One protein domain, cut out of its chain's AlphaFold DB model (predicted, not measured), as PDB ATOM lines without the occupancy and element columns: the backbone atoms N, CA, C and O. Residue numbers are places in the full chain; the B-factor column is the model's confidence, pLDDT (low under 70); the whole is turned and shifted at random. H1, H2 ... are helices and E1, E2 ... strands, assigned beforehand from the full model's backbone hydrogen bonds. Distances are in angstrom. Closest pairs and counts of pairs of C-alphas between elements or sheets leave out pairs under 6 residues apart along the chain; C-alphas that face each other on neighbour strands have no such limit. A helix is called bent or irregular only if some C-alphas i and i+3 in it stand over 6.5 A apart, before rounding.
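AT A GLANCE: This is residues 22 to 205 of the 1236 residues of an uncharacterized protein of Rhynchosporium commune (UniProt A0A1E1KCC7). The model is a loose assembly of two lobes: H1 and H2 side by side with H3 near one end of H2, and, across a gap bridged by long links, a cluster of H5, H6 and H7 beside a short two-stranded ribbon of E1 and E2, with H8 beyond E2. Residues 90 to 96 and 98 to 108, round the short helix H4, stick out at the end far from H8. The printed part has 184 residues, with eight named helices and two named strands in the order H1 H2 H3 H4 H5 E1 H6 H7 E2 H8; the sheet E1 - E2 is antiparallel. The class is mostly helix, though under half of the residues are in named elements. The whole is loose, with a radius of gyration of the C-alphas of 19.8 A and spans of 58 by 48 by 34 A.

IN THESE COORDINATES: H1, residues 22 to 30, begins at C-alpha 22 (226.456, 221.325, 194.153) and is 14.4 A long. H2, residues 36 to 56, is 30.3 A long, with a kink of 33 degrees near residue 43. H3 is residues 61 to 64 and H4 residues 94 to 98. H5, residues 121 to 131, is 15.0 A long. E1 is residues 144 to 147, and H6 is residues 149 to 155. H7, residues 166 to 177, is 15.3 A long. E2 is residues 184 to 187. H8, residues 192 to 203, is 16.6 A long and ends at C-alpha 203 (219.059, 252.077, 179.971). H1 and H2 are irregular, with C-alphas 22 and 25 7.4 A apart and 39 and 42 7.0 A apart; H7 is only just so, at 6.6 A between C-alphas 174 and 177.

HOW THE PARTS SIT: H1 and H2 are close but not clearly touching, at a shallow tilt of 15 degrees, opposite ways; their closest C-alphas, Leu 28 and Leu 39, are 7.3 A apart. H2 and H3 are close but not clearly touching, at 6.7 A between the C-alphas of Tyr 54 and Val 63. H5 and H6 touch at a steep tilt of 44 degrees, opposite ways, closest at the C-alphas of Phe 128 and Ala 154, 5.1 A. H5 and H7 touch, only just about perpendicular at 72 degrees, closest at the C-alphas of Phe 131 and Tyr 173, 6.3 A. E1 and E2 are antiparallel, with N 145 and O 186 within hydrogen-bond range at 2.8 A. The closest C-alphas of E2 and H8, Ile 187 and Gly 195, are 7.2 A apart. H4 is apart from H3 and H5. Every O i to N i+4 pair is within hydrogen-bond range in H4, H5, H6 and H8, against 4 of 5 in H1, 15 of 17 in H2 and 7 of 8 in H7; H3 is too short for such a pair.

THE WHOLE: The farthest C-alphas, Lys 90 and Glu 193, are 58.4 A apart. The printed part has no cut. The links H3 to H4, H4 to H5 and H5 to E1 are long. The mean pLDDT of the printed part is 83.0; residues 64 to 68 and residue 205 are under 70.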
ATOM      1  N   GLU A  22     226.281 221.582 195.589       81.38
ATOM      2  CA  GLU A  22     226.456 221.325 194.153       81.38
ATOM      3  C   GLU A  22     226.115 219.874 193.756       81.38
ATOM      4  O   GLU A  22     225.608 219.631 192.661       81.38
ATOM      5  N   ASP A  23     226.279 218.916 194.676       85.12
ATOM      6  CA  ASP A  23     225.943 217.501 194.468       85.12
ATOM      7  C   ASP A  23     224.439 217.203 194.668       85.12
ATOM      8  O   ASP A  23     224.017 216.038 194.704       85.12
ATOM      9  N   PHE A  24     223.600 218.236 194.817       87.94
ATOM     10  CA  PHE A  24     222.169 218.086 195.085       87.94
ATOM     11  C   PHE A  24     221.424 217.355 193.959       87.94
ATOM     12  O   PHE A  24     220.602 216.478 194.233       87.94
ATOM     13  N   ILE A  25     221.730 217.657 192.693       88.62
ATOM     14  CA  ILE A  25     221.077 217.009 191.543       88.62
ATOM     15  C   ILE A  25     221.395 215.497 191.508       88.62
ATOM     16  O   ILE A  25     220.446 214.704 191.525       88.62
ATOM     17  N   PRO A  26     222.672 215.062 191.589       87.25
ATOM     18  CA  PRO A  26     223.013 213.647 191.754       87.25
ATOM     19  C   PRO A  26     222.356 212.984 192.973       87.25
ATOM     20  O   PRO A  26     221.952 211.820 192.918       87.25
ATOM     21  N   HIS A  27     222.240 213.700 194.098       87.69
ATOM     22  CA  HIS A  27     221.588 213.182 195.303       87.69
ATOM     23  C   HIS A  27     220.110 212.865 195.072       87.69
ATOM     24  O   HIS A  27     219.634 211.803 195.498       87.69
ATOM     25  N   LEU A  28     219.399 213.754 194.369       87.25
ATOM     26  CA  LEU A  28     218.029 213.499 193.942       87.25
ATOM     27  C   LEU A  28     217.990 212.251 193.056       87.25
ATOM     28  O   LEU A  28     217.248 211.321 193.374       87.25
ATOM     29  N   ALA A  29     218.808 212.189 192.004       85.31
ATOM     30  CA  ALA A  29     218.809 211.084 191.043       85.31
ATOM     31  C   ALA A  29     219.059 209.707 191.688       85.31
ATOM     32  O   ALA A  29     218.381 208.740 191.345       85.31
ATOM     33  N   ARG A  30     219.952 209.625 192.685       87.75
ATOM     34  CA  ARG A  30     220.250 208.385 193.437       87.75
ATOM     35  C   ARG A  30     219.121 207.916 194.360       87.75
ATOM     36  O   ARG A  30     219.145 206.772 194.798       87.75
ATOM     37  N   ASN A  31     218.151 208.776 194.677       87.38
ATOM     38  CA  ASN A  31     217.022 208.453 195.554       87.38
ATOM     39  C   ASN A  31     215.677 208.627 194.811       87.38
ATOM     40  O   ASN A  31     214.904 209.520 195.176       87.38
ATOM     41  N   PRO A  32     215.369 207.828 193.771       81.56
ATOM     42  CA  PRO A  32     214.143 207.988 192.982       81.56
ATOM     43  C   PRO A  32     212.867 207.673 193.777       81.56
ATOM     44  O   PRO A  32     211.871 208.375 193.615       81.56
ATOM     45  N   ASP A  33     212.926 206.696 194.689       80.69
ATOM     46  CA  ASP A  33     211.756 206.174 195.417       80.69
ATOM     47  C   ASP A  33     211.395 206.972 196.681       80.69
ATOM     48  O   ASP A  33     210.365 206.730 197.312       80.69
ATOM     49  N   LYS A  34     212.230 207.942 197.076       83.00
ATOM     50  CA  LYS A  34     211.949 208.817 198.222       83.00
ATOM     51  C   LYS A  34     211.165 210.060 197.776       83.00
ATOM     52  O   LYS A  34     211.538 210.685 196.775       83.00
ATOM     53  N   PRO A  35     210.131 210.484 198.531       82.12
ATOM     54  CA  PRO A  35     209.428 211.737 198.268       82.12
ATOM     55  C   PRO A  35     210.382 212.939 198.263       82.12
ATOM     56  O   PRO A  35     211.206 213.085 199.168       82.12
ATOM     57  N   ILE A  36     210.239 213.834 197.276       84.50
ATOM     58  CA  ILE A  36     211.086 215.038 197.138       84.50
ATOM     59  C   ILE A  36     211.049 215.896 198.409       84.50
ATOM     60  O   ILE A  36     212.071 216.435 198.819       84.50
ATOM     61  N   THR A  37     209.888 215.999 199.059       83.19
ATOM     62  CA  THR A  37     209.715 216.765 200.301       83.19
ATOM     63  C   THR A  37     210.627 216.272 201.422       83.19
ATOM     64  O   THR A  37     211.215 217.094 202.116       83.19
ATOM     65  N   ALA A  38     210.806 214.955 201.555       84.81
ATOM     66  CA  ALA A  38     211.707 214.365 202.540       84.81
ATOM     67  C   ALA A  38     213.185 214.558 202.163       84.81
ATOM     68  O   ALA A  38     214.013 214.795 203.038       84.81
ATOM     69  N   LEU A  39     213.516 214.492 200.867       87.25
ATOM     70  CA  LEU A  39     214.879 214.719 200.367       87.25
ATOM     71  C   LEU A  39     215.331 216.179 200.518       87.25
ATOM     72  O   LEU A  39     216.509 216.422 200.751       87.25
ATOM     73  N   LEU A  40     214.408 217.138 200.405       87.56
ATOM     74  CA  LEU A  40     214.682 218.573 200.549       87.56
ATOM     75  C   LEU A  40     214.814 219.032 202.005       87.56
ATOM     76  O   LEU A  40     215.436 220.058 202.260       87.56
ATOM     77  N   GLU A  41     214.221 218.315 202.959       88.50
ATOM     78  CA  GLU A  41     214.117 218.768 204.350       88.50
ATOM     79  C   GLU A  41     215.476 219.085 205.015       88.50
ATOM     80  O   GLU A  41     215.586 220.136 205.652       88.50
ATOM     81  N   PRO A  42     216.546 218.277 204.840       88.25
ATOM     82  CA  PRO A  42     217.871 218.619 205.363       88.25
ATOM     83  C   PRO A  42     218.445 219.905 204.751       88.25
ATOM     84  O   PRO A  42     219.051 220.704 205.460       88.25
ATOM     85  N   PHE A  43     218.207 220.136 203.456       88.12
ATOM     86  CA  PHE A  43     218.670 221.328 202.739       88.12
ATOM     87  C   PHE A  43     217.915 222.581 203.170       88.12
ATOM     88  O   PHE A  43     218.526 223.625 203.358       88.12
ATOM     89  N   LYS A  44     216.603 222.476 203.412       87.50
ATOM     90  CA  LYS A  44     215.802 223.581 203.958       87.50
ATOM     91  C   LYS A  44     216.264 223.985 205.355       87.50
ATOM     92  O   LYS A  44     216.340 225.171 205.656       87.50
ATOM     93  N   LYS A  45     216.583 223.009 206.213       87.31
ATOM     94  CA  LYS A  45     217.143 223.283 207.546       87.31
ATOM     95  C   LYS A  45     218.501 223.975 207.444       87.31
ATOM     96  O   LYS A  45     218.719 224.961 208.136       87.31
ATOM     97  N   PHE A  46     219.363 223.500 206.546       87.69
ATOM     98  CA  PHE A  46     220.645 224.136 206.249       87.69
ATOM     99  C   PHE A  46     220.488 225.573 205.747       87.69
ATOM    100  O   PHE A  46     221.098 226.475 206.308       87.69
ATOM    101  N   GLU A  47     219.617 225.809 204.764       88.31
ATOM    102  CA  GLU A  47     219.330 227.148 204.247       88.31
ATOM    103  C   GLU A  47     218.786 228.083 205.340       88.31
ATOM    104  O   GLU A  47     219.214 229.231 205.435       88.31
ATOM    105  N   ASN A  48     217.870 227.606 206.189       87.62
ATOM    106  CA  ASN A  48     217.292 228.409 207.268       87.62
ATOM    107  C   ASN A  48     218.347 228.880 208.276       87.62
ATOM    108  O   ASN A  48     218.312 230.042 208.683       87.62
ATOM    109  N   GLU A  49     219.285 228.013 208.669       87.31
ATOM    110  CA  GLU A  49     220.387 228.410 209.553       87.31
ATOM    111  C   GLU A  49     221.404 229.290 208.819       87.31
ATOM    112  O   GLU A  49     221.828 230.312 209.358       87.31
ATOM    113  N   LEU A  50     221.713 228.988 207.555       85.19
ATOM    114  CA  LEU A  50     222.599 229.809 206.729       85.19
ATOM    115  C   LEU A  50     222.074 231.245 206.568       85.19
ATOM    116  O   LEU A  50     222.853 232.191 206.640       85.19
ATOM    117  N   ARG A  51     220.758 231.441 206.415       86.31
ATOM    118  CA  ARG A  51     220.142 232.779 206.388       86.31
ATOM    119  C   ARG A  51     220.363 233.543 207.698       86.31
ATOM    120  O   ARG A  51     220.558 234.757 207.656       86.31
ATOM    121  N   LYS A  52     220.379 232.859 208.851       85.44
ATOM    122  CA  LYS A  52     220.731 233.488 210.138       85.44
ATOM    123  C   LYS A  52     222.205 233.882 210.173       85.44
ATOM    124  O   LYS A  52     222.505 234.979 210.630       85.44
ATOM    125  N   VAL A  53     223.099 233.036 209.649       83.19
ATOM    126  CA  VAL A  53     224.531 233.359 209.515       83.19
ATOM    127  C   VAL A  53     224.715 234.584 208.620       83.19
ATOM    128  O   VAL A  53     225.383 235.527 209.023       83.19
ATOM    129  N   TYR A  54     224.042 234.635 207.469       81.81
ATOM    130  CA  TYR A  54     224.099 235.779 206.554       81.81
ATOM    131  C   TYR A  54     223.618 237.085 207.212       81.81
ATOM    132  O   TYR A  54     224.198 238.144 206.993       81.81
ATOM    133  N   ALA A  55     222.575 237.012 208.048       81.56
ATOM    134  CA  ALA A  55     222.007 238.176 208.727       81.56
ATOM    135  C   ALA A  55     222.800 238.635 209.965       81.56
ATOM    136  O   ALA A  55     222.786 239.821 210.286       81.56
ATOM    137  N   GLN A  56     223.441 237.714 210.695       83.81
ATOM    138  CA  GLN A  56     224.027 237.991 212.017       83.81
ATOM    139  C   GLN A  56     225.559 237.910 212.047       83.81
ATOM    140  O   GLN A  56     226.177 238.497 212.933       83.81
ATOM    141  N   GLN A  57     226.177 237.172 211.122       82.31
ATOM    142  CA  GLN A  57     227.614 236.872 211.090       82.31
ATOM    143  C   GLN A  57     228.153 236.927 209.642       82.31
ATOM    144  O   GLN A  57     228.600 235.911 209.108       82.31
ATOM    145  N   PRO A  58     228.137 238.105 208.986       71.19
ATOM    146  CA  PRO A  58     228.545 238.248 207.582       71.19
ATOM    147  C   PRO A  58     230.032 237.933 207.335       71.19
ATOM    148  O   PRO A  58     230.409 237.614 206.215       71.19
ATOM    149  N   GLU A  59     230.861 237.980 208.381       76.06
ATOM    150  CA  GLU A  59     232.295 237.649 208.363       76.06
ATOM    151  C   GLU A  59     232.569 236.131 208.478       76.06
ATOM    152  O   GLU A  59     233.714 235.696 208.357       76.06
ATOM    153  N   HIS A  60     231.546 235.301 208.728       79.44
ATOM    154  CA  HIS A  60     231.710 233.854 208.902       79.44
ATOM    155  C   HIS A  60     232.335 233.217 207.649       79.44
ATOM    156  O   HIS A  60     231.910 233.507 206.534       79.44
ATOM    157  N   GLU A  61     233.275 232.276 207.825       73.75
ATOM    158  CA  GLU A  61     234.029 231.621 206.732       73.75
ATOM    159  C   GLU A  61     233.154 231.032 205.609       73.75
ATOM    160  O   GLU A  61     233.561 230.989 204.452       73.75
ATOM    161  N   LEU A  62     231.926 230.604 205.925       73.06
ATOM    162  CA  LEU A  62     230.976 230.064 204.955       73.06
ATOM    163  C   LEU A  62     230.293 231.141 204.114       73.06
ATOM    164  O   LEU A  62     229.768 230.807 203.066       73.06
ATOM    165  N   VAL A  63     230.277 232.401 204.549       73.62
ATOM    166  CA  VAL A  63     229.730 233.541 203.797       73.62
ATOM    167  C   VAL A  63     230.851 234.261 203.043       73.62
ATOM    168  O   VAL A  63     230.693 234.587 201.869       73.62
ATOM    169  N   THR A  64     232.010 234.449 203.680       64.56
ATOM    170  CA  THR A  64     233.173 235.133 203.087       64.56
ATOM    171  C   THR A  64     233.964 234.257 202.109       64.56
ATOM    172  O   THR A  64     234.534 234.774 201.147       64.56
ATOM    173  N   GLY A  65     233.981 232.935 202.308       58.78
ATOM    174  CA  GLY A  65     234.785 231.987 201.529       58.78
ATOM    175  C   GLY A  65     234.142 231.432 200.252       58.78
ATOM    176  O   GLY A  65     234.830 230.760 199.485       58.78
ATOM    177  N   GLY A  66     232.858 231.695 199.973       60.62
ATOM    178  CA  GLY A  66     232.173 231.112 198.814       60.62
ATOM    179  C   GLY A  66     231.217 232.071 198.108       60.62
ATOM    180  O   GLY A  66     230.147 232.389 198.609       60.62
ATOM    181  N   LYS A  67     231.545 232.474 196.874       59.72
ATOM    182  CA  LYS A  67     230.654 233.303 196.032       59.72
ATOM    183  C   LYS A  67     229.337 232.608 195.640       59.72
ATOM    184  O   LYS A  67     228.410 233.286 195.219       59.72
ATOM    185  N   ASN A  68     229.246 231.283 195.804       69.56
ATOM    186  CA  ASN A  68     228.119 230.449 195.362       69.56
ATOM    187  C   ASN A  68     227.465 229.659 196.507       69.56
ATOM    188  O   ASN A  68     226.925 228.572 196.296       69.56
ATOM    189  N   VAL A  69     227.563 230.147 197.743       74.44
ATOM    190  CA  VAL A  69     227.107 229.392 198.917       74.44
ATOM    191  C   VAL A  69     225.608 229.122 198.807       74.44
ATOM    192  O   VAL A  69     224.806 230.036 198.638       74.44
ATOM    193  N   ASN A  70     225.246 227.840 198.886       82.81
ATOM    194  CA  ASN A  70     223.879 227.338 198.733       82.81
ATOM    195  C   ASN A  70     223.232 227.568 197.347       82.81
ATOM    196  O   ASN A  70     222.007 227.524 197.229       82.81
ATOM    197  N   LEU A  71     224.029 227.763 196.290       85.69
ATOM    198  CA  LEU A  71     223.555 227.740 194.902       85.69
ATOM    199  C   LEU A  71     223.756 226.351 194.282       85.69
ATOM    200  O   LEU A  71     224.820 225.749 194.403       85.69
ATOM    201  N   VAL A  72     222.731 225.849 193.587       86.88
ATOM    202  CA  VAL A  72     222.795 224.579 192.848       86.88
ATOM    203  C   VAL A  72     223.009 224.876 191.359       86.88
ATOM    204  O   VAL A  72     222.118 225.454 190.729       86.88
ATOM    205  N   PRO A  73     224.139 224.472 190.753       87.31
ATOM    206  CA  PRO A  73     224.385 224.706 189.339       87.31
ATOM    207  C   PRO A  73     223.573 223.723 188.482       87.31
ATOM    208  O   PRO A  73     223.844 222.525 188.437       87.31
ATOM    209  N   VAL A  74     222.564 224.238 187.772       88.38
ATOM    210  CA  VAL A  74     221.651 223.421 186.947       88.38
ATOM    211  C   VAL A  74     222.367 222.789 185.746       88.38
ATOM    212  O   VAL A  74     222.135 221.624 185.433       88.38
ATOM    213  N   PHE A  75     223.277 223.524 185.098       87.62
ATOM    214  CA  PHE A  75     224.020 223.080 183.910       87.62
ATOM    215  C   PHE A  75     225.441 222.586 184.240       87.62
ATOM    216  O   PHE A  75     226.402 222.956 183.571       87.62
ATOM    217  N   ALA A  76     225.582 221.750 185.273       82.94
ATOM    218  CA  ALA A  76     226.864 221.173 185.712       82.94
ATOM    219  C   ALA A  76     227.114 219.732 185.211       82.94
ATOM    220  O   ALA A  76     227.871 218.982 185.821       82.94
ATOM    221  N   GLY A  77     226.457 219.314 184.123       81.81
ATOM    222  CA  GLY A  77     226.576 217.965 183.548       81.81
ATOM    223  C   GLY A  77     225.480 216.988 183.986       81.81
ATOM    224  O   GLY A  77     225.299 215.956 183.346       81.81
ATOM    225  N   TYR A  78     224.692 217.340 185.005       85.06
ATOM    226  CA  TYR A  78     223.597 216.514 185.534       85.06
ATOM    227  C   TYR A  78     222.201 216.948 185.054       85.06
ATOM    228  O   TYR A  78     221.194 216.420 185.521       85.06
ATOM    229  N   GLN A  79     222.096 217.894 184.113       85.62
ATOM    230  CA  GLN A  79     220.804 218.457 183.692       85.62
ATOM    231  C   GLN A  79     219.821 217.414 183.125       85.62
ATOM    232  O   GLN A  79     218.613 217.564 183.279       85.62
ATOM    233  N   GLN A  80     220.315 216.318 182.533       84.19
ATOM    234  CA  GLN A  80     219.466 215.224 182.035       84.19
ATOM    235  C   GLN A  80     218.852 214.367 183.159       84.19
ATOM    236  O   GLN A  80     217.866 213.655 182.940       84.19
ATOM    237  N   GLU A  81     219.417 214.429 184.367       85.38
ATOM    238  CA  GLU A  81     218.918 213.713 185.545       85.38
ATOM    239  C   GLU A  81     217.741 214.448 186.216       85.38
ATOM    240  O   GLU A  81     216.971 213.837 186.962       85.38
ATOM    241  N   LEU A  82     217.545 215.740 185.913       87.50
ATOM    242  CA  LEU A  82     216.423 216.546 186.400       87.50
ATOM    243  C   LEU A  82     215.118 216.163 185.693       87.50
ATOM    244  O   LEU A  82     214.703 216.762 184.699       87.50
ATOM    245  N   LYS A  83     214.447 215.152 186.245       88.25
ATOM    246  CA  LYS A  83     213.158 214.646 185.764       88.25
ATOM    247  C   LYS A  83     212.020 214.991 186.717       88.25
ATOM    248  O   LYS A  83     212.180 215.002 187.938       88.25
ATOM    249  N   ILE A  84     210.844 215.228 186.149       88.00
ATOM    250  CA  ILE A  84     209.617 215.506 186.895       88.00
ATOM    251  C   ILE A  84     209.203 214.258 187.674       88.00
ATOM    252  O   ILE A  84     209.029 213.193 187.091       88.00
ATOM    253  N   ARG A  85     208.997 214.393 188.988       87.19
ATOM    254  CA  ARG A  85     208.364 213.351 189.812       87.19
ATOM    255  C   ARG A  85     206.905 213.708 190.034       87.19
ATOM    256  O   ARG A  85     206.578 214.485 190.931       87.19
ATOM    257  N   ALA A  86     206.039 213.205 189.162       82.81
ATOM    258  CA  ALA A  86     204.624 213.535 189.206       82.81
ATOM    259  C   ALA A  86     203.931 212.792 190.354       82.81
ATOM    260  O   ALA A  86     204.214 211.632 190.648       82.81
ATOM    261  N   ARG A  87     202.983 213.475 190.992       80.94
ATOM    262  CA  ARG A  87     202.152 212.906 192.055       80.94
ATOM    263  C   ARG A  87     201.200 211.844 191.510       80.94
ATOM    264  O   ARG A  87     200.498 212.085 190.527       80.94
ATOM    265  N   SER A  88     201.106 210.712 192.202       77.38
ATOM    266  CA  SER A  88     200.117 209.672 191.911       77.38
ATOM    267  C   SER A  88     198.855 209.896 192.746       77.38
ATOM    268  O   SER A  88     198.716 209.393 193.859       77.38
ATOM    269  N   LEU A  89     197.881 210.620 192.185       77.44
ATOM    270  CA  LEU A  89     196.608 210.894 192.871       77.44
ATOM    271  C   LEU A  89     195.833 209.625 193.256       77.44
ATOM    272  O   LEU A  89     194.987 209.665 194.145       77.44
ATOM    273  N   LYS A  90     196.069 208.494 192.579       76.94
ATOM    274  CA  LYS A  90     195.375 207.232 192.877       76.94
ATOM    275  C   LYS A  90     195.829 206.618 194.203       76.94
ATOM    276  O   LYS A  90     195.034 205.945 194.844       76.94
ATOM    277  N   THR A  91     197.075 206.864 194.606       76.88
ATOM    278  CA  THR A  91     197.706 206.250 195.785       76.88
ATOM    279  C   THR A  91     197.725 207.167 197.012       76.88
ATOM    280  O   THR A  91     198.070 206.712 198.094       76.88
ATOM    281  N   GLU A  92     197.359 208.441 196.857       80.88
ATOM    282  CA  GLU A  92     197.327 209.432 197.943       80.88
ATOM    283  C   GLU A  92     196.071 209.310 198.819       80.88
ATOM    284  O   GLU A  92     194.955 209.102 198.316       80.88
ATOM    285  N   SER A  93     196.254 209.518 200.127       79.94
ATOM    286  CA  SER A  93     195.163 209.529 201.106       79.94
ATOM    287  C   SER A  93     194.237 210.742 200.918       79.94
ATOM    288  O   SER A  93     194.599 211.749 200.304       79.94
ATOM    289  N   THR A  94     193.018 210.668 201.454       77.88
ATOM    290  CA  THR A  94     192.072 211.798 201.451       77.88
ATOM    291  C   THR A  94     192.623 213.026 202.183       77.88
ATOM    292  O   THR A  94     192.392 214.142 201.724       77.88
ATOM    293  N   ASP A  95     193.418 212.828 203.238       78.62
ATOM    294  CA  ASP A  95     194.072 213.909 203.991       78.62
ATOM    295  C   ASP A  95     195.213 214.574 203.213       78.62
ATOM    296  O   ASP A  95     195.465 215.768 203.354       78.62
ATOM    297  N   GLU A  96     195.928 213.828 202.370       75.44
ATOM    298  CA  GLU A  96     196.941 214.419 201.488       75.44
ATOM    299  C   GLU A  96     196.308 215.196 200.336       75.44
ATOM    300  O   GLU A  96     196.829 216.238 199.940       75.44
ATOM    301  N   LYS A  97     195.163 214.733 199.824       74.31
ATOM    302  CA  LYS A  97     194.406 215.438 198.779       74.31
ATOM    303  C   LYS A  97     193.785 216.732 199.296       74.31
ATOM    304  O   LYS A  97     193.836 217.734 198.586       74.31
ATOM    305  N   SER A  98     193.257 216.737 200.522       76.44
ATOM    306  CA  SER A  98     192.598 217.912 201.117       76.44
ATOM    307  C   SER A  98     193.554 219.074 201.418       76.44
ATOM    308  O   SER A  98     193.110 220.217 201.504       76.44
ATOM    309  N   LYS A  99     194.872 218.828 201.492       77.75
ATOM    310  CA  LYS A  99     195.899 219.877 201.656       77.75
ATOM    311  C   LYS A  99     196.069 220.793 200.432       77.75
ATOM    312  O   LYS A  99     196.765 221.799 200.541       77.75
ATOM    313  N   PHE A 100     195.471 220.477 199.277       73.38
ATOM    314  CA  PHE A 100     195.644 221.242 198.034       73.38
ATOM    315  C   PHE A 100     194.322 221.871 197.572       73.38
ATOM    316  O   PHE A 100     193.454 221.192 197.033       73.38
ATOM    317  N   ILE A 101     194.201 223.191 197.749       71.94
ATOM    318  CA  ILE A 101     192.972 223.973 197.505       71.94
ATOM    319  C   ILE A 101     192.671 224.155 195.999       71.94
ATOM    320  O   ILE A 101     191.519 224.348 195.623       71.94
ATOM    321  N   MET A 102     193.680 224.048 195.123       79.75
ATOM    322  CA  MET A 102     193.549 224.225 193.667       79.75
ATOM    323  C   MET A 102     194.204 223.055 192.907       79.75
ATOM    324  O   MET A 102     195.395 223.111 192.591       79.75
ATOM    325  N   PRO A 103     193.483 221.948 192.647       74.56
ATOM    326  CA  PRO A 103     194.047 220.815 191.923       74.56
ATOM    327  C   PRO A 103     194.219 221.139 190.430       74.56
ATOM    328  O   PRO A 103     193.268 221.528 189.762       74.56
ATOM    329  N   LEU A 104     195.419 220.905 189.888       78.06
ATOM    330  CA  LEU A 104     195.660 220.972 188.440       78.06
ATOM    331  C   LEU A 104     194.825 219.922 187.697       78.06
ATOM    332  O   LEU A 104     194.713 218.777 188.168       78.06
ATOM    333  N   SER A 105     194.298 220.305 186.530       80.69
ATOM    334  CA  SER A 105     193.570 219.417 185.620       80.69
ATOM    335  C   SER A 105     194.476 218.292 185.091       80.69
ATOM    336  O   SER A 105     195.701 218.352 185.204       80.69
ATOM    337  N   ASN A 106     193.895 217.243 184.503       76.44
ATOM    338  CA  ASN A 106     194.698 216.162 183.917       76.44
ATOM    339  C   ASN A 106     195.549 216.631 182.724       76.44
ATOM    340  O   ASN A 106     196.601 216.043 182.493       76.44
ATOM    341  N   THR A 107     195.124 217.669 181.993       75.38
ATOM    342  CA  THR A 107     195.853 218.215 180.834       75.38
ATOM    343  C   THR A 107     197.027 219.100 181.241       75.38
ATOM    344  O   THR A 107     198.039 219.112 180.548       75.38
ATOM    345  N   ASP A 108     196.936 219.775 182.390       76.62
ATOM    346  CA  ASP A 108     197.995 220.672 182.882       76.62
ATOM    347  C   ASP A 108     199.059 219.930 183.711       76.62
ATOM    348  O   ASP A 108     200.100 220.480 184.081       76.62
ATOM    349  N   ARG A 109     198.810 218.653 184.033       80.69
ATOM    350  CA  ARG A 109     199.737 217.804 184.786       80.69
ATOM    351  C   ARG A 109     200.842 217.277 183.885       80.69
ATOM    352  O   ARG A 109     200.611 216.482 182.980       80.69
ATOM    353  N   LYS A 110     202.078 217.648 184.214       82.75
ATOM    354  CA  LYS A 110     203.268 217.100 183.560       82.75
ATOM    355  C   LYS A 110     203.459 215.619 183.907       82.75
ATOM    356  O   LYS A 110     203.197 215.191 185.035       82.75
ATOM    357  N   LEU A 111     203.920 214.845 182.929       84.50
ATOM    358  CA  LEU A 111     204.106 213.398 183.045       84.50
ATOM    359  C   LEU A 111     205.278 213.049 183.975       84.50
ATOM    360  O   LEU A 111     206.299 213.732 184.008       84.50
ATOM    361  N   ASN A 112     205.149 211.950 184.725       86.06
ATOM    362  CA  ASN A 112     206.253 211.440 185.538       86.06
ATOM    363  C   ASN A 112     207.427 211.024 184.636       86.06
ATOM    364  O   ASN A 112     207.231 210.292 183.670       86.06
ATOM    365  N   GLY A 113     208.643 211.449 184.970       84.88
ATOM    366  CA  GLY A 113     209.863 211.120 184.236       84.88
ATOM    367  C   GLY A 113     210.183 212.035 183.051       84.88
ATOM    368  O   GLY A 113     211.268 211.891 182.484       84.88
ATOM    369  N   SER A 114     209.308 212.981 182.684       88.19
ATOM    370  CA  SER A 114     209.625 213.964 181.640       88.19
ATOM    371  C   SER A 114     210.716 214.941 182.108       88.19
ATOM    372  O   SER A 114     210.861 215.144 183.319       88.19
ATOM    373  N   PRO A 115     211.469 215.582 181.195       88.00
ATOM    374  CA  PRO A 115     212.463 216.588 181.568       88.00
ATOM    375  C   PRO A 115     211.832 217.722 182.391       88.00
ATOM    376  O   PRO A 115     210.743 218.200 182.066       88.00
ATOM    377  N   ALA A 116     212.490 218.128 183.478       87.50
ATOM    378  CA  ALA A 116     212.048 219.253 184.307       87.50
ATOM    379  C   ALA A 116     212.607 220.595 183.812       87.50
ATOM    380  O   ALA A 116     211.965 221.626 184.006       87.50
ATOM    381  N   VAL A 117     213.768 220.560 183.152       91.19
ATOM    382  CA  VAL A 117     214.471 221.710 182.574       91.19
ATOM    383  C   VAL A 117     214.918 221.408 181.141       91.19
ATOM    384  O   VAL A 117     214.934 220.244 180.727       91.19
ATOM    385  N   VAL A 118     215.274 222.442 180.378       90.25
ATOM    386  CA  VAL A 118     215.879 222.314 179.043       90.25
ATOM    387  C   VAL A 118     217.193 221.518 179.064       90.25
ATOM    388  O   VAL A 118     217.911 221.469 180.062       90.25
ATOM    389  N   SER A 119     217.519 220.894 177.933       84.06
ATOM    390  CA  SER A 119     218.626 219.938 177.788       84.06
ATOM    391  C   SER A 119     220.030 220.540 177.863       84.06
ATOM    392  O   SER A 119     220.987 219.814 178.150       84.06
ATOM    393  N   SER A 120     220.183 221.837 177.589       88.62
ATOM    394  CA  SER A 120     221.484 222.506 177.559       88.62
ATOM    395  C   SER A 120     221.392 223.988 177.927       88.62
ATOM    396  O   SER A 120     220.341 224.615 177.790       88.62
ATOM    397  N   LEU A 121     222.527 224.569 178.335       89.31
ATOM    398  CA  LEU A 121     222.642 226.011 178.576       89.31
ATOM    399  C   LEU A 121     222.344 226.824 177.305       89.31
ATOM    400  O   LEU A 121     221.761 227.899 177.385       89.31
ATOM    401  N   LYS A 122     222.697 226.291 176.128       88.50
ATOM    402  CA  LYS A 122     222.432 226.935 174.836       88.50
ATOM    403  C   LYS A 122     220.933 227.013 174.537       88.50
ATOM    404  O   LYS A 122     220.470 228.026 174.023       88.50
ATOM    405  N   ASP A 123     220.177 225.973 174.890       87.12
ATOM    406  CA  ASP A 123     218.716 225.973 174.751       87.12
ATOM    407  C   ASP A 123     218.079 226.996 175.697       87.12
ATOM    408  O   ASP A 123     217.192 227.741 175.288       87.12
ATOM    409  N   PHE A 124     218.589 227.092 176.930       90.75
ATOM    410  CA  PHE A 124     218.176 228.130 177.874       90.75
ATOM    411  C   PHE A 124     218.454 229.534 177.330       90.75
ATOM    412  O   PHE A 124     217.542 230.349 177.299       90.75
ATOM    413  N   GLN A 125     219.671 229.812 176.851       88.75
ATOM    414  CA  GLN A 125     220.034 231.120 176.290       88.75
ATOM    415  C   GLN A 125     219.168 231.484 175.080       88.75
ATOM    416  O   GLN A 125     218.697 232.611 174.974       88.75
ATOM    417  N   LYS A 126     218.897 230.519 174.193       87.06
ATOM    418  CA  LYS A 126     217.996 230.717 173.049       87.06
ATOM    419  C   LYS A 126     216.581 231.082 173.503       87.06
ATOM    420  O   LYS A 126     215.989 232.006 172.948       87.06
ATOM    421  N   ASN A 127     216.041 230.360 174.483       89.06
ATOM    422  CA  ASN A 127     214.705 230.621 175.014       89.06
ATOM    423  C   ASN A 127     214.648 231.949 175.772       89.06
ATOM    424  O   ASN A 127     213.679 232.681 175.623       89.06
ATOM    425  N   PHE A 128     215.688 232.273 176.542       89.31
ATOM    426  CA  PHE A 128     215.787 233.518 177.293       89.31
ATOM    427  C   PHE A 128     215.861 234.728 176.360       89.31
ATOM    428  O   PHE A 128     215.105 235.666 176.561       89.31
ATOM    429  N   ASN A 129     216.667 234.665 175.293       87.50
ATOM    430  CA  ASN A 129     216.729 235.730 174.289       87.50
ATOM    431  C   ASN A 129     215.404 235.896 173.537       87.50
ATOM    432  O   ASN A 129     215.032 237.010 173.206       87.50
ATOM    433  N   LEU A 130     214.668 234.814 173.262       84.81
ATOM    434  CA  LEU A 130     213.333 234.937 172.666       84.81
ATOM    435  C   LEU A 130     212.323 235.539 173.649       84.81
ATOM    436  O   LEU A 130     211.527 236.371 173.244       84.81
ATOM    437  N   PHE A 131     212.374 235.133 174.919       85.75
ATOM    438  CA  PHE A 131     211.510 235.651 175.980       85.75
ATOM    439  C   PHE A 131     211.755 237.140 176.264       85.75
ATOM    440  O   PHE A 131     210.810 237.868 176.544       85.75
ATOM    441  N   SER A 132     213.010 237.595 176.194       85.00
ATOM    442  CA  SER A 132     213.390 239.001 176.368       85.00
ATOM    443  C   SER A 132     213.405 239.798 175.061       85.00
ATOM    444  O   SER A 132     213.930 240.904 175.053       85.00
ATOM    445  N   GLU A 133     212.907 239.235 173.954       82.00
ATOM    446  CA  GLU A 133     212.961 239.834 172.609       82.00
ATOM    447  C   GLU A 133     214.354 240.354 172.198       82.00
ATOM    448  O   GLU A 133     214.504 241.305 171.441       82.00
ATOM    449  N   SER A 134     215.401 239.675 172.666       82.94
ATOM    450  CA  SER A 134     216.815 240.022 172.504       82.94
ATOM    451  C   SER A 134     217.232 241.367 173.114       82.94
ATOM    452  O   SER A 134     218.394 241.732 172.966       82.94
ATOM    453  N   SER A 135     216.378 242.049 173.889       79.81
ATOM    454  CA  SER A 135     216.687 243.354 174.503       79.81
ATOM    455  C   SER A 135     217.879 243.324 175.469       79.81
ATOM    456  O   SER A 135     218.433 244.359 175.809       79.81
ATOM    457  N   LEU A 136     218.283 242.136 175.934       83.12
ATOM    458  CA  LEU A 136     219.423 241.938 176.839       83.12
ATOM    459  C   LEU A 136     220.608 241.225 176.168       83.12
ATOM    460  O   LEU A 136     221.508 240.757 176.870       83.12
ATOM    461  N   ALA A 137     220.601 241.077 174.838       80.56
ATOM    462  CA  ALA A 137     221.635 240.330 174.119       80.56
ATOM    463  C   ALA A 137     223.034 240.945 174.306       80.56
ATOM    464  O   ALA A 137     223.994 240.202 174.520       80.56
ATOM    465  N   ASP A 138     223.114 242.279 174.329       79.81
ATOM    466  CA  ASP A 138     224.367 243.040 174.427       79.81
ATOM    467  C   ASP A 138     224.691 243.530 175.849       79.81
ATOM    468  O   ASP A 138     225.634 244.296 176.066       79.81
ATOM    469  N   LEU A 139     223.941 243.069 176.856       83.06
ATOM    470  CA  LEU A 139     224.169 243.453 178.247       83.06
ATOM    471  C   LEU A 139     225.498 242.885 178.783       83.06
ATOM    472  O   LEU A 139     225.721 241.673 178.794       83.06
ATOM    473  N   ASP A 140     226.354 243.745 179.350       84.81
ATOM    474  CA  ASP A 140     227.489 243.291 180.164       84.81
ATOM    475  C   ASP A 140     226.998 242.751 181.516       84.81
ATOM    476  O   ASP A 140     226.713 243.512 182.445       84.81
ATOM    477  N   TRP A 141     226.950 241.422 181.624       86.88
ATOM    478  CA  TRP A 141     226.466 240.666 182.784       86.88
ATOM    479  C   TRP A 141     227.329 240.779 184.052       86.88
ATOM    480  O   TRP A 141     226.952 240.249 185.102       86.88
ATOM    481  N   LYS A 142     228.488 241.451 184.016       88.50
ATOM    482  CA  LYS A 142     229.276 241.693 185.236       88.50
ATOM    483  C   LYS A 142     228.445 242.463 186.261       88.50
ATOM    484  O   LYS A 142     227.863 243.495 185.939       88.50
ATOM    485  N   ASN A 143     228.438 241.974 187.503       89.19
ATOM    486  CA  ASN A 143     227.706 242.575 188.620       89.19
ATOM    487  C   ASN A 143     226.173 242.599 188.448       89.19
ATOM    488  O   ASN A 143     225.506 243.278 189.223       89.19
ATOM    489  N   VAL A 144     225.614 241.841 187.493       89.56
ATOM    490  CA  VAL A 144     224.166 241.736 187.241       89.56
ATOM    491  C   VAL A 144     223.719 240.273 187.319       89.56
ATOM    492  O   VAL A 144     224.393 239.377 186.817       89.56
ATOM    493  N   VAL A 145     222.571 240.017 187.945       89.19
ATOM    494  CA  VAL A 145     221.922 238.699 188.031       89.19
ATOM    495  C   VAL A 145     220.456 238.837 187.639       89.19
ATOM    496  O   VAL A 145     219.789 239.754 188.100       89.19
ATOM    497  N   VAL A 146     219.930 237.906 186.838       89.62
ATOM    498  CA  VAL A 146     218.478 237.769 186.612       89.62
ATOM    499  C   VAL A 146     217.943 236.665 187.504       89.62
ATOM    500  O   VAL A 146     218.544 235.591 187.598       89.62
ATOM    501  N   ALA A 147     216.796 236.898 188.132       86.56
ATOM    502  CA  ALA A 147     216.101 235.882 188.909       86.56
ATOM    503  C   ALA A 147     214.595 235.899 188.617       86.56
ATOM    504  O   ALA A 147     214.099 236.705 187.837       86.56
ATOM    505  N   GLY A 148     213.858 234.972 189.228       86.00
ATOM    506  CA  GLY A 148     212.398 234.961 189.160       86.00
ATOM    507  C   GLY A 148     211.811 234.226 187.951       86.00
ATOM    508  O   GLY A 148     212.352 233.226 187.456       86.00
ATOM    509  N   SER A 149     210.628 234.677 187.530       85.31
ATOM    510  CA  SER A 149     209.806 234.013 186.511       85.31
ATOM    511  C   SER A 149     210.483 233.987 185.143       85.31
ATOM    512  O   SER A 149     210.393 232.963 184.471       85.31
ATOM    513  N   ALA A 150     211.217 235.036 184.760       87.00
ATOM    514  CA  ALA A 150     211.923 235.108 183.479       87.00
ATOM    515  C   ALA A 150     212.905 233.936 183.292       87.00
ATOM    516  O   ALA A 150     212.871 233.225 182.285       87.00
ATOM    517  N   VAL A 151     213.721 233.654 184.315       89.38
ATOM    518  CA  VAL A 151     214.675 232.533 184.291       89.38
ATOM    519  C   VAL A 151     213.954 231.190 184.370       89.38
ATOM    520  O   VAL A 151     214.231 230.288 183.580       89.38
ATOM    521  N   THR A 152     213.011 231.037 185.303       88.38
ATOM    522  CA  THR A 152     212.303 229.755 185.479       88.38
ATOM    523  C   THR A 152     211.472 229.378 184.256       88.38
ATOM    524  O   THR A 152     211.437 228.206 183.897       88.38
ATOM    525  N   THR A 153     210.883 230.355 183.567       88.94
ATOM    526  CA  THR A 153     210.107 230.171 182.334       88.94
ATOM    527  C   THR A 153     210.989 229.756 181.161       88.94
ATOM    528  O   THR A 153     210.668 228.784 180.473       88.94
ATOM    529  N   ALA A 154     212.133 230.419 180.968       90.12
ATOM    530  CA  ALA A 154     213.097 230.054 179.929       90.12
ATOM    531  C   ALA A 154     213.763 228.682 180.180       90.12
ATOM    532  O   ALA A 154     214.166 228.005 179.230       90.12
ATOM    533  N   LEU A 155     213.840 228.244 181.444       90.38
ATOM    534  CA  LEU A 155     214.337 226.918 181.829       90.38
ATOM    535  C   LEU A 155     213.359 225.777 181.529       90.38
ATOM    536  O   LEU A 155     213.802 224.631 181.463       90.38
ATOM    537  N   LEU A 156     212.057 226.036 181.373       88.62
ATOM    538  CA  LEU A 156     211.080 224.973 181.124       88.62
ATOM    539  C   LEU A 156     211.206 224.410 179.695       88.62
ATOM    540  O   LEU A 156     211.312 225.179 178.741       88.62
ATOM    541  N   PRO A 157     211.109 223.078 179.509       87.19
ATOM    542  CA  PRO A 157     210.981 222.489 178.180       87.19
ATOM    543  C   PRO A 157     209.727 222.998 177.462       87.19
ATOM    544  O   PRO A 157     208.632 222.983 178.031       87.19
ATOM    545  N   VAL A 158     209.889 223.414 176.206       84.62
ATOM    546  CA  VAL A 158     208.787 223.897 175.367       84.62
ATOM    547  C   VAL A 158     207.995 222.704 174.808       84.62
ATOM    548  O   VAL A 158     208.612 221.758 174.314       84.62
ATOM    549  N   PRO A 159     206.647 222.720 174.842       82.56
ATOM    550  CA  PRO A 159     205.830 221.682 174.214       82.56
ATOM    551  C   PRO A 159     206.102 221.552 172.706       82.56
ATOM    552  O   PRO A 159     206.233 222.561 172.014       82.56
ATOM    553  N   GLU A 160     206.094 220.324 172.173       78.38
ATOM    554  CA  GLU A 160     206.412 220.043 170.756       78.38
ATOM    555  C   GLU A 160     205.588 220.880 169.764       78.38
ATOM    556  O   GLU A 160     206.122 221.331 168.754       78.38
ATOM    557  N   LYS A 161     204.321 221.176 170.092       79.81
ATOM    558  CA  LYS A 161     203.426 222.033 169.293       79.81
ATOM    559  C   LYS A 161     204.045 223.398 168.958       79.81
ATOM    560  O   LYS A 161     203.818 223.917 167.870       79.81
ATOM    561  N   TRP A 162     204.801 223.980 169.887       81.38
ATOM    562  CA  TRP A 162     205.322 225.346 169.778       81.38
ATOM    563  C   TRP A 162     206.810 225.398 169.414       81.38
ATOM    564  O   TRP A 162     207.308 226.451 169.018       81.38
ATOM    565  N   ALA A 163     207.512 224.262 169.485       73.88
ATOM    566  CA  ALA A 163     208.955 224.158 169.268       73.88
ATOM    567  C   ALA A 163     209.400 224.304 167.792       73.88
ATOM    568  O   ALA A 163     210.600 224.336 167.521       73.88
ATOM    569  N   GLY A 164     208.460 224.388 166.841       70.06
ATOM    570  CA  GLY A 164     208.741 224.333 165.401       70.06
ATOM    571  C   GLY A 164     209.339 225.600 164.769       70.06
ATOM    572  O   GLY A 164     210.122 225.488 163.831       70.06
ATOM    573  N   SER A 165     209.010 226.807 165.249       77.44
ATOM    574  CA  SER A 165     209.489 228.075 164.662       77.44
ATOM    575  C   SER A 165     209.738 229.161 165.718       77.44
ATOM    576  O   SER A 165     209.169 229.121 166.805       77.44
ATOM    577  N   LYS A 166     210.550 230.184 165.401       75.00
ATOM    578  CA  LYS A 166     210.738 231.346 166.300       75.00
ATOM    579  C   LYS A 166     209.418 232.085 166.569       75.00
ATOM    580  O   LYS A 166     209.184 232.514 167.692       75.00
ATOM    581  N   ARG A 167     208.538 232.179 165.562       76.25
ATOM    582  CA  ARG A 167     207.217 232.817 165.679       76.25
ATOM    583  C   ARG A 167     206.304 232.065 166.651       76.25
ATOM    584  O   ARG A 167     205.738 232.683 167.540       76.25
ATOM    585  N   SER A 168     206.227 230.740 166.528       80.12
ATOM    586  CA  SER A 168     205.433 229.900 167.437       80.12
ATOM    587  C   SER A 168     205.990 229.885 168.866       80.12
ATOM    588  O   SER A 168     205.230 229.758 169.820       80.12
ATOM    589  N   LEU A 169     207.310 230.039 169.030       78.44
ATOM    590  CA  LEU A 169     207.941 230.191 170.344       78.44
ATOM    591  C   LEU A 169     207.584 231.527 171.008       78.44
ATOM    592  O   LEU A 169     207.247 231.532 172.190       78.44
ATOM    593  N   ARG A 170     207.610 232.636 170.255       81.00
ATOM    594  CA  ARG A 170     207.162 233.951 170.746       81.00
ATOM    595  C   ARG A 170     205.695 233.924 171.169       81.00
ATOM    596  O   ARG A 170     205.379 234.348 172.273       81.00
ATOM    597  N   GLU A 171     204.827 233.341 170.343       84.25
ATOM    598  CA  GLU A 171     203.400 233.162 170.659       84.25
ATOM    599  C   GLU A 171     203.199 232.351 171.953       84.25
ATOM    600  O   GLU A 171     202.377 232.689 172.805       84.25
ATOM    601  N   TYR A 172     203.990 231.296 172.162       84.50
ATOM    602  CA  TYR A 172     203.927 230.516 173.396       84.50
ATOM    603  C   TYR A 172     204.307 231.341 174.636       84.50
ATOM    604  O   TYR A 172     203.591 231.299 175.640       84.50
ATOM    605  N   TYR A 173     205.404 232.102 174.583       84.69
ATOM    606  CA  TYR A 173     205.853 232.892 175.732       84.69
ATOM    607  C   TYR A 173     204.954 234.106 175.997       84.69
ATOM    608  O   TYR A 173     204.476 234.254 177.123       84.69
ATOM    609  N   HIS A 174     204.663 234.916 174.979       82.12
ATOM    610  CA  HIS A 174     203.970 236.199 175.142       82.12
ATOM    611  C   HIS A 174     202.443 236.105 175.084       82.12
ATOM    612  O   HIS A 174     201.773 237.000 175.587       82.12
ATOM    613  N   GLU A 175     201.861 235.034 174.533       82.94
ATOM    614  CA  GLU A 175     200.397 234.897 174.467       82.94
ATOM    615  C   GLU A 175     199.842 233.778 175.348       82.94
ATOM    616  O   GLU A 175     198.679 233.842 175.732       82.94
ATOM    617  N   HIS A 176     200.628 232.758 175.712       81.00
ATOM    618  CA  HIS A 176     200.089 231.589 176.423       81.00
ATOM    619  C   HIS A 176     200.654 231.398 177.832       81.00
ATOM    620  O   HIS A 176     199.897 231.079 178.748       81.00
ATOM    621  N   LEU A 177     201.967 231.557 178.020       80.44
ATOM    622  CA  LEU A 177     202.627 231.222 179.285       80.44
ATOM    623  C   LEU A 177     202.831 232.434 180.204       80.44
ATOM    624  O   LEU A 177     202.635 232.316 181.411       80.44
ATOM    625  N   ALA A 178     203.241 233.575 179.648       75.88
ATOM    626  CA  ALA A 178     203.792 234.699 180.402       75.88
ATOM    627  C   ALA A 178     203.364 236.063 179.815       75.88
ATOM    628  O   ALA A 178     204.190 236.948 179.622       75.88
ATOM    629  N   GLN A 179     202.058 236.237 179.569       73.38
ATOM    630  CA  GLN A 179     201.471 237.405 178.880       73.38
ATOM    631  C   GLN A 179     201.872 238.780 179.440       73.38
ATOM    632  O   GLN A 179     201.913 239.756 178.700       73.38
ATOM    633  N   THR A 180     202.138 238.876 180.742       72.69
ATOM    634  CA  THR A 180     202.441 240.139 181.437       72.69
ATOM    635  C   THR A 180     203.678 240.016 182.328       72.69
ATOM    636  O   THR A 180     203.681 240.527 183.446       72.69
ATOM    637  N   SER A 181     204.666 239.212 181.927       77.31
ATOM    638  CA  SER A 181     205.855 238.973 182.756       77.31
ATOM    639  C   SER A 181     206.976 239.958 182.448       77.31
ATOM    640  O   SER A 181     207.372 240.090 181.295       77.31
ATOM    641  N   ASP A 182     207.526 240.554 183.503       81.81
ATOM    642  CA  ASP A 182     208.689 241.439 183.443       81.81
ATOM    643  C   ASP A 182     210.000 240.655 183.684       81.81
ATOM    644  O   ASP A 182     209.985 239.507 184.152       81.81
ATOM    645  N   VAL A 183     211.150 241.264 183.365       85.06
ATOM    646  CA  VAL A 183     212.490 240.714 183.647       85.06
ATOM    647  C   VAL A 183     213.141 241.489 184.793       85.06
ATOM    648  O   VAL A 183     213.594 242.615 184.611       85.06
ATOM    649  N   ASP A 184     213.242 240.861 185.966       87.62
ATOM    650  CA  ASP A 184     213.881 241.461 187.141       87.62
ATOM    651  C   ASP A 184     215.414 241.314 187.091       87.62
ATOM    652  O   ASP A 184     215.954 240.204 187.201       87.62
ATOM    653  N   LEU A 185     216.124 242.442 186.962       89.12
ATOM    654  CA  LEU A 185     217.589 242.520 187.028       89.12
ATOM    655  C   LEU A 185     218.054 242.985 188.417       89.12
ATOM    656  O   LEU A 185     217.610 244.009 188.931       89.12
ATOM    657  N   PHE A 186     219.003 242.259 189.007       89.00
ATOM    658  CA  PHE A 186     219.596 242.548 190.312       89.00
ATOM    659  C   PHE A 186     221.068 242.924 190.155       89.00
ATOM    660  O   PHE A 186     221.854 242.149 189.612       89.00
ATOM    661  N   ILE A 187     221.460 244.090 190.666       88.94
ATOM    662  CA  ILE A 187     222.845 244.576 190.629       88.94
ATOM    663  C   ILE A 187     223.519 244.292 191.977       88.94
ATOM    664  O   ILE A 187     222.925 244.530 193.029       88.94
ATOM    665  N   TYR A 188     224.754 243.782 191.967       86.81
ATOM    666  CA  TYR A 188     225.473 243.399 193.187       86.81
ATOM    667  C   TYR A 188     226.954 243.794 193.168       86.81
ATOM    668  O   TYR A 188     227.590 243.866 192.121       86.81
ATOM    669  N   GLY A 189     227.544 243.993 194.350       82.94
ATOM    670  CA  GLY A 189     228.990 244.210 194.500       82.94
ATOM    671  C   GLY A 189     229.513 245.548 193.959       82.94
ATOM    672  O   GLY A 189     230.714 245.666 193.732       82.94
ATOM    673  N   LEU A 190     228.631 246.529 193.751       88.94
ATOM    674  CA  LEU A 190     228.964 247.898 193.352       88.94
ATOM    675  C   LEU A 190     228.630 248.871 194.490       88.94
ATOM    676  O   LEU A 190     227.735 248.607 195.296       88.94
ATOM    677  N   ASN A 191     229.353 249.990 194.562       89.38
ATOM    678  CA  ASN A 191     228.957 251.125 195.399       89.38
ATOM    679  C   ASN A 191     227.837 251.927 194.708       89.38
ATOM    680  O   ASN A 191     227.490 251.652 193.563       89.38
ATOM    681  N   GLU A 192     227.259 252.911 195.397       87.31
ATOM    682  CA  GLU A 192     226.102 253.669 194.894       87.31
ATOM    683  C   GLU A 192     226.380 254.377 193.556       87.31
ATOM    684  O   GLU A 192     225.596 254.248 192.618       87.31
ATOM    685  N   GLU A 193     227.528 255.048 193.425       88.19
ATOM    686  CA  GLU A 193     227.916 255.758 192.197       88.19
ATOM    687  C   GLU A 193     228.109 254.804 191.008       88.19
ATOM    688  O   GLU A 193     227.553 255.030 189.933       88.19
ATOM    689  N   ALA A 194     228.843 253.700 191.200       87.56
ATOM    690  CA  ALA A 194     229.033 252.695 190.154       87.56
ATOM    691  C   ALA A 194     227.733 251.941 189.837       87.56
ATOM    692  O   ALA A 194     227.531 251.518 188.701       87.56
ATOM    693  N   GLY A 195     226.842 251.786 190.820       89.00
ATOM    694  CA  GLY A 195     225.510 251.219 190.632       89.00
ATOM    695  C   GLY A 195     224.634 252.095 189.739       89.00
ATOM    696  O   GLY A 195     224.021 251.580 188.808       89.00
ATOM    697  N   LEU A 196     224.623 253.413 189.964       87.81
ATOM    698  CA  LEU A 196     223.895 254.366 189.119       87.81
ATOM    699  C   LEU A 196     224.422 254.381 187.683       87.81
ATOM    700  O   LEU A 196     223.630 254.379 186.744       87.81
ATOM    701  N   GLU A 197     225.742 254.346 187.503       86.75
ATOM    702  CA  GLU A 197     226.333 254.281 186.164       86.75
ATOM    703  C   GLU A 197     226.000 252.960 185.462       86.75
ATOM    704  O   GLU A 197     225.700 252.943 184.269       86.75
ATOM    705  N   LYS A 198     225.954 251.850 186.210       87.50
ATOM    706  CA  LYS A 198     225.519 250.561 185.668       87.50
ATOM    707  C   LYS A 198     224.051 250.583 185.238       87.50
ATOM    708  O   LYS A 198     223.727 249.989 184.217       87.50
ATOM    709  N   ILE A 199     223.180 251.277 185.975       88.38
ATOM    710  CA  ILE A 199     221.770 251.460 185.593       88.38
ATOM    711  C   ILE A 199     221.661 252.274 184.298       88.38
ATOM    712  O   ILE A 199     220.934 251.855 183.405       88.38
ATOM    713  N   ARG A 200     222.424 253.367 184.156       86.00
ATOM    714  CA  ARG A 200     222.467 254.142 182.900       86.00
ATOM    715  C   ARG A 200     222.954 253.305 181.726       86.00
ATOM    716  O   ARG A 200     222.331 253.323 180.680       86.00
ATOM    717  N   GLN A 201     224.003 252.504 181.925       83.62
ATOM    718  CA  GLN A 201     224.490 251.591 180.891       83.62
ATOM    719  C   GLN A 201     223.408 250.597 180.440       83.62
ATOM    720  O   GLN A 201     223.375 250.245 179.268       83.62
ATOM    721  N   ILE A 202     222.559 250.118 181.358       84.00
ATOM    722  CA  ILE A 202     221.441 249.215 181.039       84.00
ATOM    723  C   ILE A 202     220.328 249.961 180.285       84.00
ATOM    724  O   ILE A 202     219.740 249.387 179.376       84.00
ATOM    725  N   GLU A 203     220.046 251.217 180.647       81.31
ATOM    726  CA  GLU A 203     219.059 252.077 179.971       81.31
ATOM    727  C   GLU A 203     219.504 252.484 178.556       81.31
ATOM    728  O   GLU A 203     218.680 252.548 177.651       81.31
ATOM    729  N   ASP A 204     220.805 252.704 178.357       76.12
ATOM    730  CA  ASP A 204     221.401 253.101 177.077       76.12
ATOM    731  C   ASP A 204     221.531 251.941 176.074       76.12
ATOM    732  O   ASP A 204     222.002 252.164 174.958       76.12
ATOM    733  N   ILE A 205     221.140 250.710 176.435       68.12
ATOM    734  CA  ILE A 205     221.056 249.600 175.477       68.12
ATOM    735  C   ILE A 205     219.916 249.938 174.507       68.12
ATOM    736  O   ILE A 205     218.757 249.951 174.931       68.12
TER     737      ILE A 205